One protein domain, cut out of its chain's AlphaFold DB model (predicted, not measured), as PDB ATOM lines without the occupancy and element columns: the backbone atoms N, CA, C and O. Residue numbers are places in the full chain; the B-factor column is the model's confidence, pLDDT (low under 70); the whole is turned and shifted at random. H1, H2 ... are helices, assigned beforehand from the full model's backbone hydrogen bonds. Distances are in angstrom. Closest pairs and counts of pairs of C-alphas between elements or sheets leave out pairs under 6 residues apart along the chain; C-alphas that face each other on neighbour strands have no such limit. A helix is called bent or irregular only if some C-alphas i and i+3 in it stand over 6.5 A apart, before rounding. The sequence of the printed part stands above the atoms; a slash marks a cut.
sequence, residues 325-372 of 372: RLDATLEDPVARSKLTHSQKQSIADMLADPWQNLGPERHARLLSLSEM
ATOM      1  N   ARG A 325      95.480 -71.610  44.608       94.81
ATOM      2  CA  ARG A 325      96.400 -70.532  44.222       94.81
ATOM      3  C   ARG A 325      97.216 -70.015  45.410       94.81
ATOM      4  O   ARG A 325      98.362 -69.618  45.204       94.81
ATOM      5  N   LEU A 326      96.662 -70.024  46.626       95.25
ATOM      6  CA  LEU A 326      97.381 -69.614  47.834       95.25
ATOM      7  C   LEU A 326      98.569 -70.540  48.104       95.25
ATOM      8  O   LEU A 326      99.687 -70.057  48.263       95.25
ATOM      9  N   ASP A 327      98.331 -71.853  48.096       94.62
ATOM     10  CA  ASP A 327      99.366 -72.869  48.292       94.62
ATOM     11  C   ASP A 327     100.493 -72.698  47.267       94.62
ATOM     12  O   ASP A 327     101.648 -72.517  47.649       94.62
ATOM     13  N   ALA A 328     100.146 -72.630  45.976       95.56
ATOM     14  CA  ALA A 328     101.120 -72.446  44.901       95.56
ATOM     15  C   ALA A 328     101.934 -71.146  45.051       95.56
ATOM     16  O   ALA A 328     103.132 -71.125  44.780       95.56
ATOM     17  N   THR A 329     101.298 -70.062  45.510       96.06
ATOM     18  CA  THR A 329     101.966 -68.767  45.718       96.06
ATOM     19  C   THR A 329     102.946 -68.804  46.890       96.06
ATOM     20  O   THR A 329     103.999 -68.179  46.822       96.06
ATOM     21  N   LEU A 330     102.610 -69.503  47.977       96.00
ATOM     22  CA  LEU A 330     103.467 -69.586  49.162       96.00
ATOM     23  C   LEU A 330     104.610 -70.600  49.006       96.00
ATOM     24  O   LEU A 330     105.664 -70.422  49.625       96.00
ATOM     25  N   GLU A 331     104.410 -71.631  48.182       95.44
ATOM     26  CA  GLU A 331     105.415 -72.644  47.841       95.44
ATOM     27  C   GLU A 331     106.508 -72.111  46.904       95.44
ATOM     28  O   GLU A 331     107.648 -72.565  46.994       95.44
ATOM     29  N   ASP A 332     106.200 -71.130  46.051       95.94
ATOM     30  CA  ASP A 332     107.177 -70.453  45.193       95.94
ATOM     31  C   ASP A 332     107.760 -69.200  45.888       95.94
ATOM     32  O   ASP A 332     107.054 -68.199  46.057       95.94
ATOM     33  N   PRO A 333     109.063 -69.183  46.246       93.88
ATOM     34  CA  PRO A 333     109.700 -68.016  46.860       93.88
ATOM     35  C   PRO A 333     109.602 -66.736  46.017       93.88
ATOM     36  O   PRO A 333     109.526 -65.637  46.570       93.88
ATOM     37  N   VAL A 334     109.594 -66.855  44.684       92.88
ATOM     38  CA  VAL A 334     109.500 -65.709  43.769       92.88
ATOM     39  C   VAL A 334     108.079 -65.156  43.744       92.88
ATOM     40  O   VAL A 334     107.897 -63.941  43.765       92.88
ATOM     41  N   ALA A 335     107.057 -66.009  43.727       94.31
ATOM     42  CA  ALA A 335     105.673 -65.557  43.847       94.31
ATOM     43  C   ALA A 335     105.411 -64.925  45.226       94.31
ATOM     44  O   ALA A 335     104.805 -63.854  45.314       94.31
ATOM     45  N   ARG A 336     105.941 -65.526  46.298       94.19
ATOM     46  CA  ARG A 336     105.812 -65.017  47.670       94.19
ATOM     47  C   ARG A 336     106.457 -63.644  47.861       94.19
ATOM     48  O   ARG A 336     105.879 -62.783  48.528       94.19
ATOM     49  N   SER A 337     107.622 -63.395  47.259       92.81
ATOM     50  CA  SER A 337     108.291 -62.086  47.345       92.81
ATOM     51  C   SER A 337     107.507 -60.963  46.649       92.81
ATOM     52  O   SER A 337     107.674 -59.788  46.980       92.81
ATOM     53  N   LYS A 338     106.593 -61.314  45.735       95.31
ATOM     54  CA  LYS A 338     105.723 -60.378  45.010       95.31
ATOM     55  C   LYS A 338     104.415 -60.054  45.738       95.31
ATOM     56  O   LYS A 338     103.650 -59.226  45.246       95.31
ATOM     57  N   LEU A 339     104.158 -60.647  46.904       96.88
ATOM     58  CA  LEU A 339     102.958 -60.345  47.681       96.88
ATOM     59  C   LEU A 339     102.926 -58.875  48.118       96.88
ATOM     60  O   LEU A 339     103.894 -58.336  48.670       96.88
ATOM     61  N   THR A 340     101.781 -58.237  47.901       97.88
ATOM     62  CA  THR A 340     101.518 -56.879  48.382       97.88
ATOM     63  C   THR A 340     101.332 -56.878  49.900       97.88
ATOM     64  O   THR A 340     101.126 -57.921  50.531       97.88
ATOM     65  N   HIS A 341     101.369 -55.690  50.497       97.19
ATOM     66  CA  HIS A 341     101.140 -55.512  51.927       97.19
ATOM     67  C   HIS A 341      99.809 -56.128  52.384       97.19
ATOM     68  O   HIS A 341      99.779 -56.950  53.300       97.19
ATOM     69  N   SER A 342      98.710 -55.801  51.699       97.69
ATOM     70  CA  SER A 342      97.386 -56.328  52.038       97.69
ATOM     71  C   SER A 342      97.263 -57.834  51.829       97.69
ATOM     72  O   SER A 342      96.535 -58.483  52.576       97.69
ATOM     73  N   GLN A 343      97.964 -58.409  50.851       97.75
ATOM     74  CA  GLN A 343      97.955 -59.860  50.652       97.75
ATOM     75  C   GLN A 343      98.661 -60.572  51.804       97.75
ATOM     76  O   GLN A 343      98.103 -61.519  52.354       97.75
ATOM     77  N   LYS A 344      99.839 -60.087  52.222       96.38
ATOM     78  CA  LYS A 344     100.543 -60.645  53.386       96.38
ATOM     79  C   LYS A 344      99.710 -60.523  54.660       96.38
ATOM     80  O   LYS A 344      99.580 -61.508  55.380       96.38
ATOM     81  N   GLN A 345      99.091 -59.364  54.894       95.88
ATOM     82  CA  GLN A 345      98.213 -59.172  56.049       95.88
ATOM     83  C   GLN A 345      97.010 -60.123  56.008       95.88
ATOM     84  O   GLN A 345      96.738 -60.798  56.991       95.88
ATOM     85  N   SER A 346      96.343 -60.260  54.858       96.06
ATOM     86  CA  SER A 346      95.194 -61.163  54.719       96.06
ATOM     87  C   SER A 346      95.557 -62.634  54.940       96.06
ATOM     88  O   SER A 346      94.725 -63.389  55.435       96.06
ATOM     89  N   ILE A 347      96.763 -63.058  54.551       96.25
ATOM     90  CA  ILE A 347      97.255 -64.418  54.808       96.25
ATOM     91  C   ILE A 347      97.507 -64.603  56.306       96.25
ATOM     92  O   ILE A 347      97.059 -65.596  56.872       96.25
ATOM     93  N   ALA A 348      98.166 -63.641  56.955       95.19
ATOM     94  CA  ALA A 348      98.400 -63.681  58.396       95.19
ATOM     95  C   ALA A 348      97.083 -63.730  59.188       95.19
ATOM     96  O   ALA A 348      96.937 -64.558  60.084       95.19
ATOM     97  N   ASP A 349      96.101 -62.907  58.811       94.81
ATOM     98  CA  ASP A 349      94.777 -62.882  59.439       94.81
ATOM     99  C   ASP A 349      94.049 -64.225  59.266       94.81
ATOM    100  O   ASP A 349      93.509 -64.760  60.231       94.81
ATOM    101  N   MET A 350      94.092 -64.812  58.063       94.06
ATOM    102  CA  MET A 350      93.502 -66.127  57.779       94.06
ATOM    103  C   MET A 350      94.141 -67.243  58.613       94.06
ATOM    104  O   MET A 350      93.443 -68.135  59.087       94.06
ATOM    105  N   LEU A 351      95.462 -67.209  58.800       94.06
ATOM    106  CA  LEU A 351      96.184 -68.203  59.599       94.06
ATOM    107  C   LEU A 351      95.981 -68.011  61.107       94.06
ATOM    108  O   LEU A 351      96.110 -68.975  61.861       94.06
ATOM    109  N   ALA A 352      95.657 -66.797  61.550       93.75
ATOM    110  CA  ALA A 352      95.363 -66.491  62.945       93.75
ATOM    111  C   ALA A 352      93.885 -66.704  63.327       93.75
ATOM    112  O   ALA A 352      93.574 -66.734  64.520       93.75
ATOM    113  N   ASP A 353      92.974 -66.834  62.356       93.00
ATOM    114  CA  ASP A 353      91.539 -66.984  62.608       93.00
ATOM    115  C   ASP A 353      91.195 -68.405  63.109       93.00
ATOM    116  O   ASP A 353      91.298 -69.373  62.350       93.00
ATOM    117  N   PRO A 354      90.733 -68.568  64.368       87.69
ATOM    118  CA  PRO A 354      90.366 -69.875  64.914       87.69
ATOM    119  C   PRO A 354      89.126 -70.492  64.251       87.69
ATOM    120  O   PRO A 354      88.843 -71.668  64.473       87.69
ATOM    121  N   TRP A 355      88.367 -69.715  63.476       89.56
ATOM    122  CA  TRP A 355      87.189 -70.174  62.739       89.56
ATOM    123  C   TRP A 355      87.500 -70.537  61.290       89.56
ATOM    124  O   TRP A 355      86.619 -71.019  60.574       89.56
ATOM    125  N   GLN A 356      88.741 -70.331  60.849       87.44
ATOM    126  CA  GLN A 356      89.166 -70.739  59.527       87.44
ATOM    127  C   GLN A 356      89.258 -72.273  59.471       87.44
ATOM    128  O   GLN A 356      90.054 -72.900  60.167       87.44
ATOM    129  N   ASN A 357      88.465 -72.893  58.593       87.31
ATOM    130  CA  ASN A 357      88.393 -74.351  58.432       87.31
ATOM    131  C   ASN A 357      89.569 -74.927  57.615       87.31
ATOM    132  O   ASN A 357      89.369 -75.658  56.644       87.31
ATOM    133  N   LEU A 358      90.807 -74.612  58.001       88.31
ATOM    134  CA  LEU A 358      92.004 -75.228  57.432       88.31
ATOM    135  C   LEU A 358      92.309 -76.539  58.163       88.31
ATOM    136  O   LEU A 358      92.402 -76.575  59.388       88.31
ATOM    137  N   GLY A 359      92.511 -77.626  57.414       90.25
ATOM    138  CA  GLY A 359      93.009 -78.875  57.996       90.25
ATOM    139  C   GLY A 359      94.366 -78.654  58.690       90.25
ATOM    140  O   GLY A 359      95.185 -77.895  58.164       90.25
ATOM    141  N   PRO A 360      94.644 -79.313  59.831       90.44
ATOM    142  CA  PRO A 360      95.792 -78.996  60.692       90.44
ATOM    143  C   PRO A 360      97.143 -79.117  59.977       90.44
ATOM    144  O   PRO A 360      98.024 -78.284  60.170       90.44
ATOM    145  N   GLU A 361      97.296 -80.109  59.095       92.38
ATOM    146  CA  GLU A 361      98.519 -80.288  58.300       92.38
ATOM    147  C   GLU A 361      98.736 -79.145  57.303       92.38
ATOM    148  O   GLU A 361      99.851 -78.643  57.148       92.38
ATOM    149  N   ARG A 362      97.663 -78.697  56.638       92.88
ATOM    150  CA  ARG A 362      97.736 -77.582  55.691       92.88
ATOM    151  C   ARG A 362      97.962 -76.261  56.413       92.88
ATOM    152  O   ARG A 362      98.773 -75.473  55.943       92.88
ATOM    153  N   HIS A 363      97.317 -76.041  57.558       93.81
ATOM    154  CA  HIS A 363      97.550 -74.860  58.393       93.81
ATOM    155  C   HIS A 363      99.019 -74.754  58.819       93.81
ATOM    156  O   HIS A 363      99.659 -73.747  58.524       93.81
ATOM    157  N   ALA A 364      99.589 -75.825  59.386       92.56
ATOM    158  CA  ALA A 364     100.997 -75.860  59.783       92.56
ATOM    159  C   ALA A 364     101.947 -75.611  58.597       92.56
ATOM    160  O   ALA A 364     102.926 -74.874  58.726       92.56
ATOM    161  N   ARG A 365     101.634 -76.177  57.420       93.81
ATOM    162  CA  ARG A 365     102.402 -75.940  56.190       93.81
ATOM    163  C   ARG A 365     102.359 -74.470  55.772       93.81
ATOM    164  O   ARG A 365     103.417 -73.870  55.600       93.81
ATOM    165  N   LEU A 366     101.171 -73.880  55.636       93.31
ATOM    166  CA  LEU A 366     101.007 -72.486  55.207       93.31
ATOM    167  C   LEU A 366     101.655 -71.506  56.193       93.31
ATOM    168  O   LEU A 366     102.310 -70.563  55.753       93.31
ATOM    169  N   LEU A 367     101.548 -71.768  57.501       93.19
ATOM    170  CA  LEU A 367     102.210 -70.975  58.535       93.19
ATOM    171  C   LEU A 367     103.726 -70.958  58.328       93.19
ATOM    172  O   LEU A 367     104.303 -69.883  58.175       93.19
ATOM    173  N   SER A 368     104.343 -72.136  58.181       93.12
ATOM    174  CA  SER A 368     105.787 -72.237  57.936       93.12
ATOM    175  C   SER A 368     106.235 -71.517  56.660       93.12
ATOM    176  O   SER A 368     107.299 -70.905  56.634       93.12
ATOM    177  N   LEU A 369     105.414 -71.542  55.603       91.38
ATOM    178  CA  LEU A 369     105.717 -70.870  54.341       91.38
ATOM    179  C   LEU A 369     105.539 -69.349  54.417       91.38
ATOM    180  O   LEU A 369     106.196 -68.645  53.652       91.38
ATOM    181  N   SER A 370     104.650 -68.857  55.283       86.44
ATOM    182  CA  SER A 370     104.349 -67.428  55.443       86.44
ATOM    183  C   SER A 370     105.383 -66.672  56.283       86.44
ATOM    184  O   SER A 370     105.545 -65.467  56.102       86.44
ATOM    185  N   GLU A 371     106.087 -67.379  57.170       82.44
ATOM    186  CA  GLU A 371     107.119 -66.823  58.056       82.44
ATOM    187  C   GLU A 371     108.509 -66.720  57.392       82.44
ATOM    188  O   GLU A 371     109.407 -66.091  57.955       82.44
ATOM    189  N   MET A 372     108.687 -67.314  56.203       66.06
ATOM    190  CA  MET A 372     109.912 -67.258  55.384       66.06
ATOM    191  C   MET A 372     109.885 -66.129  54.358       66.06
ATOM    192  O   MET A 372     110.937 -65.480  54.183       66.06
TER     193      MET A 372
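This is residues 325 to 372 of the 372 residues of the protein "Hypothetical protein" of Pelagomonas calceolata (UniProt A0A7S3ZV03). The longest helix, H3, and the last one, H4, make a helical hairpin, two helices that follow each other and run opposite ways, and it is met over only a part of H3; the short helix H1 packs on H4 at a steep angle, beside Leu 369. The shorter H2 follows H1 round a corner and leads the chain back to H3, and the four helices go round in a small ring with few contacts from one to the next. Look for 48 printed residues with four named helices, in the order H1, H2, H3, H4, and no named strand; the class is all helix, with 35 of the 48 residues in the helices. The whole is compact, with a radius of gyration of the C-alphas of 10.3 A, and its outline is rounded, with spans of 28 by 20 by 18 A.

Start with the longest helix, H3, residues 341 to 352: find C-alpha 341 of His 341 at (101.140, -55.512, 51.927), and from there the helix runs 16.6 A to C-alpha 352 of Ala 352. Next go to H4, residues 360 to 370, which runs 15.3 A from the C-alpha of Pro 360 to that of Ser 370, and ends at (104.349, -67.428, 55.443). Then turn to the first printed residue, Arg 325, whose C-alpha is at (96.400, -70.532, 44.222); there H1 begins, residues 325 to 331, 9.9 A from first to last C-alpha. Last comes H2, residues 333 to 337, 6.1 A from the C-alpha of Pro 333 to that of Ser 337. No helix is bent or irregular.

Begin at H3 and compare it with H4. The two touch, and the closest C-alphas, those of Leu 351 and Leu 367, are 6.7 A apart. H3 touches H4 with residues 347 to 351 alone. Their lines stand at a shallow tilt of 29 degrees, and they run opposite ways, which is the helical hairpin. Their centres are 13.0 A apart. Move on from H4 to H1: these touch too, with the C-alphas of Leu 330 and Leu 369 the closest, 5.8 A apart. Here the tilt is steep, 64 degrees, and the two run the same way. Look next at H1 and H2, which only just touch, with 3 pairs of C-alphas within 8 A, and touch only at the corner by their link; the closest C-alphas are those of Thr 329 and Ala 335, 5.2 A apart. H2 and H4 are apart, but only just, with 8.3 A at the closest. H2 and H3 are apart although they follow each other in the chain, and H1 and H3 are apart as well. When you read the backbone N and O atoms, you will find every O i to N i+4 pair within hydrogen-bond range in H1, H2, H3 and H4.

The two C-alphas farthest apart are those of Val 334, in H2, and Trp 355, between H3 and H4, at 29.6 A. From Arg 325 to Met 372, the first and last printed C-alphas, the distance is 17.8 A. The printed part has no cut, and residue 372 is the chain's last residue. The link from H1 to H2, of 1 residue, and the link from H2 to H3, of 3 residues, are tight, while the link from H3 to H4, of 7 residues, is short; no link is long. The mean pLDDT of the printed part is 92.8, and one printed residue, Met 372, is under 70.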